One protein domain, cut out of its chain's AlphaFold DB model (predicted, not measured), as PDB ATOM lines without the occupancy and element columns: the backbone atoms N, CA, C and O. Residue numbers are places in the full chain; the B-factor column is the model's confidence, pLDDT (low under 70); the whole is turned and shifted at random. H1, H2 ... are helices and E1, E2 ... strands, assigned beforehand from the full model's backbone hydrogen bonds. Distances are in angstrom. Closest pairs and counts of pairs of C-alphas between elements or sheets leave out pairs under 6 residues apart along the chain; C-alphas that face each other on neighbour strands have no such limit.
ATOM      1  N   SER A  83      -6.176 -41.991   3.837       65.81
ATOM      2  CA  SER A  83      -6.476 -40.664   3.275       65.81
ATOM      3  C   SER A  83      -6.950 -39.661   4.333       65.81
ATOM      4  O   SER A  83      -7.052 -38.466   4.051       65.81
ATOM      5  N   LYS A  84      -7.250 -40.142   5.545       77.38
ATOM      6  CA  LYS A  84      -7.616 -39.319   6.699       77.38
ATOM      7  C   LYS A  84      -6.365 -38.675   7.294       77.38
ATOM      8  O   LYS A  84      -5.266 -39.207   7.171       77.38
ATOM      9  N   GLN A  85      -6.534 -37.520   7.935       80.81
ATOM     10  CA  GLN A  85      -5.439 -36.883   8.659       80.81
ATOM     11  C   GLN A  85      -5.000 -37.806   9.815       80.81
ATOM     12  O   GLN A  85      -5.858 -38.153  10.628       80.81
ATOM     13  N   PRO A  86      -3.714 -38.198   9.893       84.12
ATOM     14  CA  PRO A  86      -3.207 -39.043  10.971       84.12
ATOM     15  C   PRO A  86      -3.402 -38.381  12.331       84.12
ATOM     16  O   PRO A  86      -3.277 -37.158  12.444       84.12
ATOM     17  N   GLN A  87      -3.693 -39.183  13.351       87.81
ATOM     18  CA  GLN A  87      -4.014 -38.699  14.697       87.81
ATOM     19  C   GLN A  87      -2.977 -39.097  15.749       87.81
ATOM     20  O   GLN A  87      -3.058 -38.640  16.885       87.81
ATOM     21  N   SER A  88      -1.993 -39.919  15.389       94.31
ATOM     22  CA  SER A  88      -0.960 -40.389  16.312       94.31
ATOM     23  C   SER A  88       0.396 -40.574  15.627       94.31
ATOM     24  O   SER A  88       0.478 -40.786  14.417       94.31
ATOM     25  N   ILE A  89       1.482 -40.491  16.400       95.75
ATOM     26  CA  ILE A  89       2.848 -40.724  15.895       95.75
ATOM     27  C   ILE A  89       3.071 -42.194  15.502       95.75
ATOM     28  O   ILE A  89       3.854 -42.493  14.600       95.75
ATOM     29  N   GLN A  90       2.317 -43.108  16.111       95.25
ATOM     30  CA  GLN A  90       2.358 -44.544  15.852       95.25
ATOM     31  C   GLN A  90       1.855 -44.890  14.444       95.25
ATOM     32  O   GLN A  90       2.353 -45.837  13.841       95.25
ATOM     33  N   GLU A  91       0.945 -44.096  13.866       94.88
ATOM     34  CA  GLU A  91       0.531 -44.245  12.459       94.88
ATOM     35  C   GLU A  91       1.679 -44.009  11.463       94.88
ATOM     36  O   GLU A  91       1.602 -44.453  10.317       94.88
ATOM     37  N   PHE A  92       2.757 -43.352  11.901       95.62
ATOM     38  CA  PHE A  92       4.001 -43.170  11.150       95.62
ATOM     39  C   PHE A  92       5.093 -44.159  11.579       95.62
ATOM     40  O   PHE A  92       6.249 -43.982  11.203       95.62
ATOM     41  N   ASN A  93       4.765 -45.177  12.380       96.50
ATOM     42  CA  ASN A  93       5.735 -46.092  12.984       96.50
ATOM     43  C   ASN A  93       6.838 -45.371  13.777       96.50
ATOM     44  O   ASN A  93       8.000 -45.778  13.741       96.50
ATOM     45  N   TYR A  94       6.473 -44.318  14.512       97.88
ATOM     46  CA  TYR A  94       7.360 -43.666  15.472       97.88
ATOM     47  C   TYR A  94       6.811 -43.726  16.899       97.88
ATOM     48  O   TYR A  94       5.604 -43.815  17.129       97.88
ATOM     49  N   TYR A  95       7.726 -43.614  17.856       97.94
ATOM     50  CA  TYR A  95       7.455 -43.392  19.271       97.94
ATOM     51  C   TYR A  95       8.521 -42.457  19.859       97.94
ATOM     52  O   TYR A  95       9.585 -42.285  19.263       97.94
ATOM     53  N   TYR A  96       8.244 -41.848  21.011       97.25
ATOM     54  CA  TYR A  96       9.278 -41.198  21.819       97.25
ATOM     55  C   TYR A  96       9.858 -42.216  22.797       97.25
ATOM     56  O   TYR A  96       9.106 -42.883  23.509       97.25
ATOM     57  N   ASN A  97      11.180 -42.376  22.783       96.75
ATOM     58  CA  ASN A  97      11.878 -43.298  23.675       96.75
ATOM     59  C   ASN A  97      12.053 -42.717  25.090       96.75
ATOM     60  O   ASN A  97      11.611 -41.610  25.383       96.75
ATOM     61  N   GLU A  98      12.740 -43.451  25.961       95.69
ATOM     62  CA  GLU A  98      13.051 -43.070  27.343       95.69
ATOM     63  C   GLU A  98      13.896 -41.792  27.483       95.69
ATOM     64  O   GLU A  98      13.960 -41.214  28.562       95.69
ATOM     65  N   PHE A  99      14.519 -41.335  26.394       95.69
ATOM     66  CA  PHE A  99      15.267 -40.078  26.314       95.69
ATOM     67  C   PHE A  99      14.466 -38.970  25.609       95.69
ATOM     68  O   PHE A  99      15.046 -38.002  25.118       95.69
ATOM     69  N   ASN A 100      13.149 -39.149  25.463       96.00
ATOM     70  CA  ASN A 100      12.246 -38.236  24.765       96.00
ATOM     71  C   ASN A 100      12.632 -37.955  23.306       96.00
ATOM     72  O   ASN A 100      12.316 -36.900  22.756       96.00
ATOM     73  N   GLN A 101      13.285 -38.905  22.636       97.31
ATOM     74  CA  GLN A 101      13.716 -38.773  21.246       97.31
ATOM     75  C   GLN A 101      12.792 -39.566  20.321       97.31
ATOM     76  O   GLN A 101      12.471 -40.723  20.597       97.31
ATOM     77  N   LEU A 102      12.397 -38.976  19.189       98.12
ATOM     78  CA  LEU A 102      11.533 -39.643  18.214       98.12
ATOM     79  C   LEU A 102      12.300 -40.758  17.482       98.12
ATOM     80  O   LEU A 102      13.324 -40.504  16.837       98.12
ATOM     81  N   ARG A 103      11.829 -42.001  17.577       98.00
ATOM     82  CA  ARG A 103      12.509 -43.193  17.050       98.00
ATOM     83  C   ARG A 103      11.558 -44.093  16.286       98.00
ATOM     84  O   ARG A 103      10.392 -44.232  16.649       98.00
ATOM     85  N   HIS A 104      12.050 -44.676  15.196       97.44
ATOM     86  CA  HIS A 104      11.277 -45.631  14.412       97.44
ATOM     87  C   HIS A 104      11.010 -46.899  15.234       97.44
ATOM     88  O   HIS A 104      11.949 -47.475  15.786       97.44
ATOM     89  N   CYS A 105       9.762 -47.371  15.272       96.88
ATOM     90  CA  CYS A 105       9.319 -48.469  16.139       96.88
ATOM     91  C   CYS A 105      10.079 -49.787  15.922       96.88
ATOM     92  O   CYS A 105      10.198 -50.576  16.852       96.88
ATOM     93  N   ILE A 106      10.576 -50.046  14.708       95.62
ATOM     94  CA  ILE A 106      11.240 -51.319  14.367       95.62
ATOM     95  C   ILE A 106      12.763 -51.190  14.410       95.62
ATOM     96  O   ILE A 106      13.463 -52.080  14.877       95.62
ATOM     97  N   THR A 107      13.296 -50.089  13.880       94.56
ATOM     98  CA  THR A 107      14.742 -49.948  13.625       94.56
ATOM     99  C   THR A 107      15.441 -49.077  14.655       94.56
ATOM    100  O   THR A 107      16.665 -48.985  14.629       94.56
ATOM    101  N   ASN A 108      14.677 -48.390  15.510       96.19
ATOM    102  CA  ASN A 108      15.165 -47.384  16.447       96.19
ATOM    103  C   ASN A 108      16.013 -46.275  15.777       96.19
ATOM    104  O   ASN A 108      16.810 -45.598  16.424       96.19
ATOM    105  N   LYS A 109      15.879 -46.085  14.457       94.25
ATOM    106  CA  LYS A 109      16.578 -45.028  13.712       94.25
ATOM    107  C   LYS A 109      15.854 -43.686  13.890       94.25
ATOM    108  O   LYS A 109      14.666 -43.643  14.221       94.25
ATOM    109  N   LYS A 110      16.592 -42.589  13.675       94.50
ATOM    110  CA  LYS A 110      16.053 -41.220  13.658       94.50
ATOM    111  C   LYS A 110      15.091 -41.013  12.482       94.50
ATOM    112  O   LYS A 110      15.097 -41.783  11.522       94.50
ATOM    113  N   PHE A 111      14.301 -39.946  12.568       93.81
ATOM    114  CA  PHE A 111      13.448 -39.486  11.477       93.81
ATOM    115  C   PHE A 111      14.245 -39.235  10.188       93.81
ATOM    116  O   PHE A 111      15.366 -38.727  10.217       93.81
ATOM    117  N   ILE A 112      13.626 -39.562   9.052       89.75
ATOM    118  CA  ILE A 112      14.145 -39.285   7.715       89.75
ATOM    119  C   ILE A 112      13.114 -38.443   6.963       89.75
ATOM    120  O   ILE A 112      11.956 -38.839   6.825       89.75
ATOM    121  N   PHE A 113      13.542 -37.292   6.445       88.31
ATOM    122  CA  PHE A 113      12.679 -36.409   5.668       88.31
ATOM    123  C   PHE A 113      12.362 -37.004   4.289       88.31
ATOM    124  O   PHE A 113      13.261 -37.219   3.477       88.31
ATOM    125  N   LEU A 114      11.072 -37.226   4.005       85.81
ATOM    126  CA  LEU A 114      10.611 -37.745   2.709       85.81
ATOM    127  C   LEU A 114      10.074 -36.631   1.807       85.81
ATOM    128  O   LEU A 114      10.494 -36.478   0.663       85.81
ATOM    129  N   THR A 115       9.100 -35.875   2.318       85.62
ATOM    130  CA  THR A 115       8.435 -34.761   1.633       85.62
ATOM    131  C   THR A 115       7.929 -33.754   2.663       85.62
ATOM    132  O   THR A 115       7.681 -34.121   3.814       85.62
ATOM    133  N   GLN A 116       7.672 -32.513   2.236       88.81
ATOM    134  CA  GLN A 116       7.068 -31.497   3.106       88.81
ATOM    135  C   GLN A 116       5.715 -31.957   3.666       88.81
ATOM    136  O   GLN A 116       5.463 -31.837   4.858       88.81
ATOM    137  N   ARG A 117       4.872 -32.581   2.828       89.12
ATOM    138  CA  ARG A 117       3.574 -33.124   3.255       89.12
ATOM    139  C   ARG A 117       3.727 -34.175   4.357       89.12
ATOM    140  O   ARG A 117       2.967 -34.154   5.316       89.12
ATOM    141  N   HIS A 118       4.675 -35.104   4.218       90.75
ATOM    142  CA  HIS A 118       4.936 -36.131   5.235       90.75
ATOM    143  C   HIS A 118       5.403 -35.505   6.552       90.75
ATOM    144  O   HIS A 118       4.851 -35.824   7.603       90.75
ATOM    145  N   TYR A 119       6.332 -34.549   6.472       92.75
ATOM    146  CA  TYR A 119       6.825 -33.795   7.623       92.75
ATOM    147  C   TYR A 119       5.707 -33.022   8.344       92.75
ATOM    148  O   TYR A 119       5.601 -33.083   9.567       92.75
ATOM    149  N   ASP A 120       4.830 -32.345   7.600       92.50
ATOM    150  CA  ASP A 120       3.722 -31.574   8.173       92.50
ATOM    151  C   ASP A 120       2.669 -32.466   8.837       92.50
ATOM    152  O   ASP A 120       2.142 -32.121   9.897       92.50
ATOM    153  N   LEU A 121       2.366 -33.624   8.239       93.69
ATOM    154  CA  LEU A 121       1.440 -34.591   8.825       93.69
ATOM    155  C   LEU A 121       2.013 -35.201  10.114       93.69
ATOM    156  O   LEU A 121       1.284 -35.306  11.098       93.69
ATOM    157  N   LEU A 122       3.306 -35.542  10.140       95.38
ATOM    158  CA  LEU A 122       3.971 -36.014  11.358       95.38
ATOM    159  C   LEU A 122       3.994 -34.920  12.435       95.38
ATOM    160  O   LEU A 122       3.715 -35.191  13.600       95.38
ATOM    161  N   GLY A 123       4.252 -33.668  12.045       94.62
ATOM    162  CA  GLY A 123       4.218 -32.520  12.950       94.62
ATOM    163  C   GLY A 123       2.868 -32.347  13.653       94.62
ATOM    164  O   GLY A 123       2.844 -32.087  14.852       94.62
ATOM    165  N   LYS A 124       1.756 -32.556  12.938       92.88
ATOM    166  CA  LYS A 124       0.396 -32.551  13.511       92.88
ATOM    167  C   LYS A 124       0.162 -33.706  14.490       92.88
ATOM    168  O   LYS A 124      -0.474 -33.519  15.520       92.88
ATOM    169  N   ALA A 125       0.680 -34.896  14.195       95.19
ATOM    170  CA  ALA A 125       0.584 -36.029  15.113       95.19
ATOM    171  C   ALA A 125       1.390 -35.799  16.406       95.19
ATOM    172  O   ALA A 125       0.934 -36.139  17.496       95.19
ATOM    173  N   ILE A 126       2.566 -35.173  16.293       95.62
ATOM    174  CA  ILE A 126       3.385 -34.771  17.444       95.62
ATOM    175  C   ILE A 126       2.685 -33.692  18.275       95.62
ATOM    176  O   ILE A 126       2.730 -33.755  19.495       95.62
ATOM    177  N   GLU A 127       2.015 -32.732  17.640       93.81
ATOM    178  CA  GLU A 127       1.206 -31.723  18.335       93.81
ATOM    179  C   GLU A 127       0.133 -32.373  19.225       93.81
ATOM    180  O   GLU A 127       0.038 -32.042  20.406       93.81
ATOM    181  N   ILE A 128      -0.617 -33.345  18.693       94.00
ATOM    182  CA  ILE A 128      -1.626 -34.099  19.459       94.00
ATOM    183  C   ILE A 128      -0.975 -34.839  20.633       94.00
ATOM    184  O   ILE A 128      -1.500 -34.831  21.750       94.00
ATOM    185  N   TYR A 129       0.177 -35.469  20.396       95.69
ATOM    186  CA  TYR A 129       0.932 -36.170  21.432       95.69
ATOM    187  C   TYR A 129       1.360 -35.226  22.566       95.69
ATOM    188  O   TYR A 129       1.075 -35.493  23.730       95.69
ATOM    189  N   ILE A 130       1.964 -34.084  22.230       95.19
ATOM    190  CA  ILE A 130       2.402 -33.061  23.186       95.19
ATOM    191  C   ILE A 130       1.218 -32.531  24.000       95.19
ATOM    192  O   ILE A 130       1.277 -32.518  25.224       95.19
ATOM    193  N   GLN A 131       0.109 -32.158  23.359       94.00
ATOM    194  CA  GLN A 131      -1.078 -31.677  24.076       94.00
ATOM    195  C   GLN A 131      -1.691 -32.753  24.983       94.00
ATOM    196  O   GLN A 131      -2.282 -32.439  26.015       94.00
ATOM    197  N   THR A 132      -1.536 -34.031  24.633       94.69
ATOM    198  CA  THR A 132      -1.931 -35.146  25.504       94.69
ATOM    199  C   THR A 132      -1.026 -35.234  26.735       94.69
ATOM    200  O   THR A 132      -1.534 -35.467  27.833       94.69
ATOM    201  N   LEU A 133       0.279 -34.986  26.584       94.56
ATOM    202  CA  LEU A 133       1.217 -34.901  27.707       94.56
ATOM    203  C   LEU A 133       0.890 -33.730  28.639       94.56
ATOM    204  O   LEU A 133       0.804 -33.955  29.838       94.56
ATOM    205  N   ILE A 134       0.599 -32.532  28.112       94.31
ATOM    206  CA  ILE A 134       0.192 -31.350  28.913       94.31
ATOM    207  C   ILE A 134      -0.971 -31.675  29.859       94.31
ATOM    208  O   ILE A 134      -1.000 -31.248  31.012       94.31
ATOM    209  N   LYS A 135      -1.943 -32.442  29.358       95.12
ATOM    210  CA  LYS A 135      -3.141 -32.849  30.103       95.12
ATOM    211  C   LYS A 135      -2.888 -33.984  31.095       95.12
ATOM    212  O   LYS A 135      -3.759 -34.294  31.902       95.12
ATOM    213  N   SER A 136      -1.726 -34.620  31.022       94.44
ATOM    214  CA  SER A 136      -1.345 -35.775  31.830       94.44
ATOM    215  C   SER A 136      -0.388 -35.372  32.960       94.44
ATOM    216  O   SER A 136       0.141 -34.261  32.998       94.44
ATOM    217  N   ASN A 137      -0.161 -36.290  33.901       90.94
ATOM    218  CA  ASN A 137       0.836 -36.141  34.966       90.94
ATOM    219  C   ASN A 137       2.243 -35.924  34.358       90.94
ATOM    220  O   ASN A 137       2.584 -36.661  33.428       90.94
ATOM    221  N   PRO A 138       3.060 -34.971  34.857       91.44
ATOM    222  CA  PRO A 138       2.863 -34.148  36.063       91.44
ATOM    223  C   PRO A 138       2.155 -32.811  35.877       91.44
ATOM    224  O   PRO A 138       1.715 -32.237  36.874       91.44
ATOM    225  N   TRP A 139       1.986 -32.324  34.652       91.25
ATOM    226  CA  TRP A 139       1.446 -30.980  34.438       91.25
ATOM    227  C   TRP A 139      -0.048 -30.902  34.755       91.25
ATOM    228  O   TRP A 139      -0.461 -30.016  35.501       91.25
ATOM    229  N   ASN A 140      -0.846 -31.855  34.266       94.50
ATOM    230  CA  ASN A 140      -2.294 -31.923  34.494       94.50
ATOM    231  C   ASN A 140      -3.018 -30.602  34.165       94.50
ATOM    232  O   ASN A 140      -3.858 -30.157  34.943       94.50
ATOM    233  N   TYR A 141      -2.656 -29.938  33.067       95.56
ATOM    234  CA  TYR A 141      -3.298 -28.680  32.673       95.56
ATOM    235  C   TYR A 141      -4.688 -28.953  32.088       95.56
ATOM    236  O   TYR A 141      -4.908 -29.943  31.387       95.56
ATOM    237  N   GLU A 142      -5.612 -28.029  32.327       95.38
ATOM    238  CA  GLU A 142      -6.953 -28.055  31.754       95.38
ATOM    239  C   GLU A 142      -6.936 -27.434  30.349       95.38
ATOM    240  O   GLU A 142      -6.391 -26.349  30.143       95.38
ATOM    241  N   GLU A 143      -7.552 -28.114  29.380       95.56
ATOM    242  CA  GLU A 143      -7.753 -27.594  28.027       95.56
ATOM    243  C   GLU A 143      -9.083 -26.838  27.938       95.56
ATOM    244  O   GLU A 143     -10.153 -27.415  28.133       95.56
ATOM    245  N   ILE A 144      -9.023 -25.556  27.582       94.00
ATOM    246  CA  ILE A 144     -10.196 -24.699  27.393       94.00
ATOM    247  C   ILE A 144     -10.263 -24.258  25.937       94.00
ATOM    248  O   ILE A 144      -9.289 -23.756  25.384       94.00
ATOM    249  N   TRP A 145     -11.438 -24.380  25.328       92.50
ATOM    250  CA  TRP A 145     -11.695 -23.894  23.974       92.50
ATOM    251  C   TRP A 145     -12.327 -22.503  24.003       92.50
ATOM    252  O   TRP A 145     -13.316 -22.267  24.695       92.50
ATOM    253  N   LEU A 146     -11.747 -21.583  23.235       90.50
ATOM    254  CA  LEU A 146     -12.221 -20.217  23.068       90.50
ATOM    255  C   LEU A 146     -12.872 -20.033  21.681       90.50
ATOM    256  O   LEU A 146     -12.345 -20.568  20.703       90.50
ATOM    257  N   PRO A 147     -13.957 -19.241  21.576       90.31
ATOM    258  CA  PRO A 147     -14.684 -18.633  22.693       90.31
ATOM    259  C   PRO A 147     -15.494 -19.677  23.489       90.31
ATOM    260  O   PRO A 147     -15.997 -20.647  22.930       90.31
ATOM    261  N   ILE A 148     -15.624 -19.465  24.807       84.25
ATOM    262  CA  ILE A 148     -16.232 -20.432  25.750       84.25
ATOM    263  C   ILE A 148     -17.731 -20.644  25.468       84.25
ATOM    264  O   ILE A 148     -18.239 -21.755  25.585       84.25
ATOM    265  N   ASN A 149     -18.432 -19.584  25.059       75.56
ATOM    266  CA  ASN A 149     -19.875 -19.588  24.817       75.56
ATOM    267  C   ASN A 149     -20.159 -19.395  23.328       75.56
ATOM    268  O   ASN A 149     -20.568 -18.312  22.906       75.56
ATOM    269  N   ASP A 150     -19.895 -20.430  22.533       68.44
ATOM    270  CA  ASP A 150     -20.078 -20.359  21.087       68.44
ATOM    271  C   ASP A 150     -21.333 -21.100  20.616       68.44
ATOM    272  O   ASP A 150     -21.381 -22.332  20.597       68.44
ATOM    273  N   ASN A 151     -22.336 -20.327  20.196       69.81
ATOM    274  CA  ASN A 151     -23.546 -20.838  19.550       69.81
ATOM    275  C   ASN A 151     -23.384 -20.971  18.024       69.81
ATOM    276  O   ASN A 151     -24.281 -21.487  17.358       69.81
ATOM    277  N   ASN A 152     -22.273 -20.495  17.452       76.44
ATOM    278  CA  ASN A 152     -22.029 -20.469  16.020       76.44
ATOM    279  C   ASN A 152     -20.976 -21.512  15.626       76.44
ATOM    280  O   ASN A 152     -19.776 -21.287  15.718       76.44
ATOM    281  N   GLN A 153     -21.427 -22.650  15.098       70.44
ATOM    282  CA  GLN A 153     -20.545 -23.750  14.684       70.44
ATOM    283  C   GLN A 153     -19.497 -23.365  13.621       70.44
ATOM    284  O   GLN A 153     -18.538 -24.107  13.432       70.44
ATOM    285  N   ASN A 154     -19.662 -22.223  12.944       76.56
ATOM    286  CA  ASN A 154     -18.763 -21.766  11.886       76.56
ATOM    287  C   ASN A 154     -17.635 -20.839  12.369       76.56
ATOM    288  O   ASN A 154     -16.838 -20.400  11.541       76.56
ATOM    289  N   GLN A 155     -17.566 -20.496  13.658       79.19
ATOM    290  CA  GLN A 155     -16.489 -19.649  14.169       79.19
ATOM    291  C   GLN A 155     -15.210 -20.464  14.420       79.19
ATOM    292  O   GLN A 155     -15.248 -21.591  14.915       79.19
ATOM    293  N   GLU A 156     -14.056 -19.884  14.077       82.19
ATOM    294  CA  GLU A 156     -12.757 -20.481  14.382       82.19
ATOM    295  C   GLU A 156     -12.547 -20.555  15.896       82.19
ATOM    296  O   GLU A 156     -12.723 -19.566  16.614       82.19
ATOM    297  N   LYS A 157     -12.152 -21.738  16.372       87.50
ATOM    298  CA  LYS A 157     -11.866 -21.983  17.784       87.50
ATOM    299  C   LYS A 157     -10.385 -22.205  18.004       87.50
ATOM    300  O   LYS A 157      -9.705 -22.813  17.176       87.50
ATOM    301  N   VAL A 158      -9.914 -21.763  19.158       88.50
ATOM    302  CA  VAL A 158      -8.551 -22.018  19.625       88.50
ATOM    303  C   VAL A 158      -8.608 -22.652  20.998       88.50
ATOM    304  O   VAL A 158      -9.415 -22.249  21.834       88.50
ATOM    305  N   ASN A 159      -7.764 -23.646  21.233       92.06
ATOM    306  CA  ASN A 159      -7.569 -24.176  22.566       92.06
ATOM    307  C   ASN A 159      -6.464 -23.406  23.296       92.06
ATOM    308  O   ASN A 159      -5.488 -22.941  22.704       92.06
ATOM    309  N   ILE A 160      -6.639 -23.279  24.602       93.75
ATOM    310  CA  ILE A 160      -5.628 -22.830  25.551       93.75
ATOM    311  C   ILE A 160      -5.468 -23.906  26.621       93.75
ATOM    312  O   ILE A 160      -6.386 -24.690  26.862       93.75
ATOM    313  N   PHE A 161      -4.314 -23.917  27.277       95.19
ATOM    314  CA  PHE A 161      -4.029 -24.826  28.380       95.19
ATOM    315  C   PHE A 161      -3.706 -23.999  29.614       95.19
ATOM    316  O   PHE A 161      -2.856 -23.110  29.549       95.19
ATOM    317  N   ILE A 162      -4.391 -24.274  30.720       95.38
ATOM    318  CA  ILE A 162      -4.231 -23.537  31.975       95.38
ATOM    319  C   ILE A 162      -3.807 -24.475  33.106       95.38
ATOM    320  O   ILE A 162      -4.195 -25.641  33.131       95.38
ATOM    321  N   SER A 163      -3.021 -23.966  34.055       94.75
ATOM    322  CA  SER A 163      -2.681 -24.708  35.269       94.75
ATOM    323  C   SER A 163      -3.911 -24.882  36.170       94.75
ATOM    324  O   SER A 163      -4.841 -24.073  36.144       94.75
ATOM    325  N   ASN A 164      -3.903 -25.914  37.015       92.81
ATOM    326  CA  ASN A 164      -5.023 -26.217  37.919       92.81
ATOM    327  C   ASN A 164      -5.354 -25.083  38.901       92.81
ATOM    328  O   ASN A 164      -6.493 -24.937  39.339       92.81
ATOM    329  N   ASP A 165      -4.360 -24.272  39.252       93.88
ATOM    330  CA  ASP A 165      -4.486 -23.134  40.156       93.88
ATOM    331  C   ASP A 165      -4.724 -21.804  39.426       93.88
ATOM    332  O   ASP A 165      -4.817 -20.769  40.079       93.88
ATOM    333  N   PHE A 166      -4.876 -21.792  38.096       94.06
ATOM    334  CA  PHE A 166      -5.013 -20.569  37.292       94.06
ATOM    335  C   PHE A 166      -6.065 -19.582  37.832       94.06
ATOM    336  O   PHE A 166      -5.885 -18.370  37.746       94.06
ATOM    337  N   ARG A 167      -7.168 -20.082  38.406       91.81
ATOM    338  CA  ARG A 167      -8.259 -19.249  38.952       91.81
ATOM    339  C   ARG A 167      -8.061 -18.817  40.404       91.81
ATOM    340  O   ARG A 167      -8.774 -17.929  40.862       91.81
ATOM    341  N   THR A 168      -7.170 -19.472  41.139       95.06
ATOM    342  CA  THR A 168      -6.987 -19.290  42.588       95.06
ATOM    343  C   THR A 168      -5.620 -18.713  42.944       95.06
ATOM    344  O   THR A 168      -5.454 -18.190  44.044       95.06
ATOM    345  N   ASN A 169      -4.652 -18.780  42.030       94.19
ATOM    346  CA  ASN A 169      -3.297 -18.299  42.233       94.19
ATOM    347  C   ASN A 169      -3.254 -16.763  42.260       94.19
ATOM    348  O   ASN A 169      -3.608 -16.087  41.295       94.19
ATOM    349  N   THR A 170      -2.794 -16.213  43.382       94.88
ATOM    350  CA  THR A 170      -2.680 -14.768  43.624       94.88
ATOM    351  C   THR A 170      -1.265 -14.223  43.408       94.88
ATOM    352  O   THR A 170      -1.076 -13.009  43.442       94.88
ATOM    353  N   ASN A 171      -0.274 -15.088  43.165       93.06
ATOM    354  CA  ASN A 171       1.140 -14.714  43.036       93.06
ATOM    355  C   ASN A 171       1.503 -14.174  41.643       93.06
ATOM    356  O   ASN A 171       2.586 -13.621  41.462       93.06
ATOM    357  N   GLY A 172       0.612 -14.327  40.662       91.50
ATOM    358  CA  GLY A 172       0.795 -13.855  39.291       91.50
ATOM    359  C   GLY A 172       0.447 -14.919  38.256       91.50
ATOM    360  O   GLY A 172       0.316 -16.099  38.568       91.50
ATOM    361  N   CYS A 173       0.294 -14.490  37.004       92.88
ATOM    362  CA  CYS A 173      -0.048 -15.356  35.880       92.88
ATOM    363  C   CYS A 173       0.959 -15.154  34.744       92.88
ATOM    364  O   CYS A 173       1.145 -14.030  34.271       92.88
ATOM    365  N   LEU A 174       1.601 -16.241  34.306       92.19
ATOM    366  CA  LEU A 174       2.406 -16.260  33.088       92.19
ATOM    367  C   LEU A 174       1.515 -16.648  31.910       92.19
ATOM    368  O   LEU A 174       0.913 -17.720  31.909       92.19
ATOM    369  N   ILE A 175       1.469 -15.794  30.891       91.69
ATOM    370  CA  ILE A 175       0.742 -16.062  29.651       91.69
ATOM    371  C   ILE A 175       1.766 -16.261  28.538       91.69
ATOM    372  O   ILE A 175       2.517 -15.345  28.204       91.69
ATOM    373  N   LEU A 176       1.777 -17.458  27.955       90.25
ATOM    374  CA  LEU A 176       2.596 -17.788  26.793       90.25
ATOM    375  C   LEU A 176       1.717 -17.761  25.544       90.25
ATOM    376  O   LEU A 176       0.752 -18.516  25.444       90.25
ATOM    377  N   ILE A 177       2.046 -16.879  24.600       87.69
ATOM    378  CA  ILE A 177       1.320 -16.723  23.335       87.69
ATOM    379  C   ILE A 177       2.261 -17.102  22.197       87.69
ATOM    380  O   ILE A 177       3.257 -16.422  21.947       87.69
ATOM    381  N   GLN A 178       1.943 -18.186  21.495       84.75
ATOM    382  CA  GLN A 178       2.659 -18.580  20.288       84.75
ATOM    383  C   GLN A 178       2.391 -17.604  19.132       84.75
ATOM    384  O   GLN A 178       1.290 -17.079  18.974       84.75
ATOM    385  N   GLY A 179       3.401 -17.390  18.283       83.12
ATOM    386  CA  GLY A 179       3.231 -16.630  17.043       83.12
ATOM    387  C   GLY A 179       2.374 -17.369  16.005       83.12
ATOM    388  O   GLY A 179       2.015 -18.532  16.182       83.12
ATOM    389  N   CYS A 180       2.117 -16.730  14.860       78.25
ATOM    390  CA  CYS A 180       1.289 -17.257  13.759       78.25
ATOM    391  C   CYS A 180       1.867 -18.489  13.024       78.25
ATOM    392  O   CYS A 180       1.415 -18.837  11.935       78.25
ATOM    393  N   GLY A 181       2.905 -19.122  13.571       83.00
ATOM    394  CA  GLY A 181       3.568 -20.269  12.971       83.00
ATOM    395  C   GLY A 181       2.797 -21.576  13.143       83.00
ATOM    396  O   GLY A 181       1.633 -21.637  13.534       83.00
ATOM    397  N   VAL A 182       3.493 -22.672  12.857       79.50
ATOM    398  CA  VAL A 182       2.948 -24.036  12.927       79.50
ATOM    399  C   VAL A 182       3.055 -24.670  14.320       79.50
ATOM    400  O   VAL A 182       2.607 -25.792  14.521       79.50
ATOM    401  N   VAL A 183       3.675 -23.966  15.261       81.81
ATOM    402  CA  VAL A 183       3.874 -24.398  16.645       81.81
ATOM    403  C   VAL A 183       2.608 -24.112  17.462       81.81
ATOM    404  O   VAL A 183       1.895 -23.142  17.195       81.81
ATOM    405  N   ARG A 184       2.297 -24.982  18.421       88.62
ATOM    406  CA  ARG A 184       1.123 -24.886  19.307       88.62
ATOM    407  C   ARG A 184       1.546 -25.002  20.764       88.62
ATOM    408  O   ARG A 184       2.715 -25.244  21.039       88.62
ATOM    409  N   ALA A 185       0.602 -24.805  21.681       89.44
ATOM    410  CA  ALA A 185       0.857 -24.897  23.114       89.44
ATOM    411  C   ALA A 185       1.604 -26.195  23.480       89.44
ATOM    412  O   ALA A 185       1.279 -27.267  22.965       89.44
ATOM    413  N   GLY A 186       2.624 -26.065  24.334       89.31
ATOM    414  CA  GLY A 186       3.540 -27.151  24.708       89.31
ATOM    415  C   GLY A 186       4.594 -27.508  23.658       89.31
ATOM    416  O   GLY A 186       5.302 -28.496  23.794       89.31
ATOM    417  N   GLN A 187       4.702 -26.749  22.577       91.81
ATOM    418  CA  GLN A 187       5.777 -26.899  21.614       91.81
ATOM    419  C   GLN A 187       6.462 -25.547  21.447       91.81
ATOM    420  O   GLN A 187       5.795 -24.520  21.376       91.81
ATOM    421  N   TRP A 188       7.788 -25.533  21.351       88.56
ATOM    422  CA  TRP A 188       8.552 -24.333  20.995       88.56
ATOM    423  C   TRP A 188       9.387 -24.527  19.723       88.56
ATOM    424  O   TRP A 188       9.707 -23.553  19.047       88.56
ATOM    425  N   SER A 189       9.676 -25.770  19.316       92.44
ATOM    426  CA  SER A 189      10.293 -26.070  18.021       92.44
ATOM    427  C   SER A 189       9.894 -27.443  17.486       92.44
ATOM    428  O   SER A 189      10.294 -28.488  18.001       92.44
ATOM    429  N   ARG A 190       9.176 -27.446  16.356       92.94
ATOM    430  CA  ARG A 190       8.814 -28.680  15.647       92.94
ATOM    431  C   ARG A 190      10.029 -29.464  15.167       92.94
ATOM    432  O   ARG A 190      10.031 -30.688  15.280       92.94
ATOM    433  N   SER A 191      11.047 -28.789  14.629       94.50
ATOM    434  CA  SER A 191      12.223 -29.505  14.127       94.50
ATOM    435  C   SER A 191      13.010 -30.140  15.266       94.50
ATOM    436  O   SER A 191      13.547 -31.226  15.070       94.50
ATOM    437  N   CYS A 192      13.049 -29.512  16.446       95.50
ATOM    438  CA  CYS A 192      13.698 -30.082  17.623       95.50
ATOM    439  C   CYS A 192      12.931 -31.305  18.135       95.50
ATOM    440  O   CYS A 192      13.557 -32.343  18.312       95.50
ATOM    441  N   CYS A 193      11.594 -31.245  18.244       96.00
ATOM    442  CA  CYS A 193      10.790 -32.418  18.620       96.00
ATOM    443  C   CYS A 193      11.038 -33.623  17.694       96.00
ATOM    444  O   CYS A 193      11.075 -34.762  18.148       96.00
ATOM    445  N   ILE A 194      11.198 -33.380  16.388       96.50
ATOM    446  CA  ILE A 194      11.372 -34.446  15.391       96.50
ATOM    447  C   ILE A 194      12.810 -34.987  15.359       96.50
ATOM    448  O   ILE A 194      13.002 -36.197  15.239       96.50
ATOM    449  N   ASN A 195      13.821 -34.115  15.416       95.88
ATOM    450  CA  ASN A 195      15.211 -34.496  15.125       95.88
ATOM    451  C   ASN A 195      16.086 -34.687  16.376       95.88
ATOM    452  O   ASN A 195      17.059 -35.451  16.322       95.88
ATOM    453  N   GLU A 196      15.728 -34.036  17.486       96.12
ATOM    454  CA  GLU A 196      16.493 -34.017  18.736       96.12
ATOM    455  C   GLU A 196      15.740 -34.745  19.862       96.12
ATOM    456  O   GLU A 196      15.910 -35.960  20.017       96.12
ATOM    457  N   SER A 197      14.901 -34.029  20.618       95.94
ATOM    458  CA  SER A 197      14.059 -34.553  21.702       95.94
ATOM    459  C   SER A 197      12.902 -33.600  22.042       95.94
ATOM    460  O   SER A 197      12.878 -32.448  21.592       95.94
ATOM    461  N   LEU A 198      11.940 -34.063  22.850       94.38
ATOM    462  CA  LEU A 198      10.917 -33.190  23.440       94.38
ATOM    463  C   LEU A 198      11.519 -32.191  24.429       94.38
ATOM    464  O   LEU A 198      11.132 -31.033  24.367       94.38
ATOM    465  N   ASP A 199      12.526 -32.576  25.210       92.75
ATOM    466  CA  ASP A 199      13.188 -31.686  26.182       92.75
ATOM    467  C   ASP A 199      13.806 -30.439  25.523       92.75
ATOM    468  O   ASP A 199      14.021 -29.421  26.166       92.75
ATOM    469  N   ILE A 200      14.115 -30.511  24.221       91.56
ATOM    470  CA  ILE A 200      14.708 -29.413  23.438       91.56
ATOM    471  C   ILE A 200      13.683 -28.751  22.511       91.56
ATOM    472  O   ILE A 200      13.984 -27.722  21.910       91.56
ATOM    473  N   GLY A 201      12.481 -29.304  22.338       89.69
ATOM    474  CA  GLY A 201      11.504 -28.815  21.353       89.69
ATOM    475  C   GLY A 201      10.084 -28.577  21.865       89.69
ATOM    476  O   GLY A 201       9.283 -27.964  21.153       89.69
ATOM    477  N   GLY A 202       9.752 -29.102  23.035       86.88
ATOM    478  CA  GLY A 202       8.403 -29.470  23.431       86.88
ATOM    479  C   GLY A 202       8.063 -29.057  24.851       86.88
ATOM    480  O   GLY A 202       7.916 -27.879  25.130       86.88
ATOM    481  N   ILE A 203       7.841 -30.039  25.708       81.12
ATOM    482  CA  ILE A 203       7.538 -29.846  27.122       81.12
ATOM    483  C   ILE A 203       8.671 -30.478  27.910       81.12
ATOM    484  O   ILE A 203       9.128 -31.562  27.542       81.12
ATOM    485  N   ASP A 204       9.045 -29.788  28.980       58.38
ATOM    486  CA  ASP A 204       9.939 -30.208  30.058       58.38
ATOM    487  C   ASP A 204       9.214 -29.973  31.399       58.38
ATOM    488  O   ASP A 204       8.430 -28.988  31.489       58.38
TER     489      ASP A 204
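This is residues 83 to 204 of the 204 residues of the protein "Hypothetical protein" of Adineta steineri (UniProt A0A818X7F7). One long helix, H2, runs through the body, with the short helices H1 and H3 packed on residues 122 to 129 of it, the small hairpin E1 and E2 next to them, and H4 packed on H3. A second hairpin, E3 and E4, lies beyond the last residue of H2; residues 149 to 154 of its loop stick out, as do residues 167 to 172 of the long unnamed stretch that leads back to H3. The printed part has 122 residues, with four named helices and four named strands in the order H1 E1 E2 H2 E3 E4 H3 H4; each sheet is one antiparallel pair. The class is mixed, helices and strands, with only 49 residues in named elements, under half. The whole is only just compact, close to loose, with a radius of gyration of the C-alphas of 16.1 A and spans of 48 by 36 by 23 A.

Start at H1, residues 89 to 92, and look across to H2, residues 116 to 134: they touch, H2 with residues 122 to 129 alone, and the closest C-alphas, of Ile 89 and Ala 125, are 5.3 A apart. A tight link leads from H1 to E1, residues 94 to 96, which forms an antiparallel hairpin with E2, residues 102 to 104; find N 95 and O 103 at 3.0 A. E1 and H2 are near each other, with 6 pairs of C-alphas within 10 A. Further on, E3, residues 142 to 146, and E4, residues 158 to 162, form the other antiparallel hairpin, at 148 degrees between directions, with N 144 and O 160 at 2.9 A. H3, residues 190 to 195, only just touches H2, with 3 pairs of C-alphas within 8 A, the closest Gly 123 and Arg 190 at 6.6 A, about perpendicular at 80 degrees. The closest C-alphas of H3 and E2, Ile 194 and Leu 102, are 5.9 A apart. H4, residues 198 to 201, touches H3, C-alphas 201 and 192 being closest at 4.5 A. E3 is apart from H3. In H2 and H3 every O i to N i+4 pair is within hydrogen-bond range; H1 and H4 are too short for such a pair.

Find C-alpha 89 at (2.848, -40.724, 15.895), where H1 begins. From C-alpha 116 at (7.068, -31.497, 3.106), H2 runs 26.7 A to C-alpha 134. E3 covers 12.8 A and E4 13.2 A. H4 ends at C-alpha 201, at (11.504, -28.815, 21.353).

The C-alphas farthest apart, of Thr 107 and Thr 170, are 49.4 A apart. The printed part has no cut. The links E2 to H2, E3 to E4 and E4 to H3 are long. Confidence is under 70 at residues 83, 150 to 151 and 204.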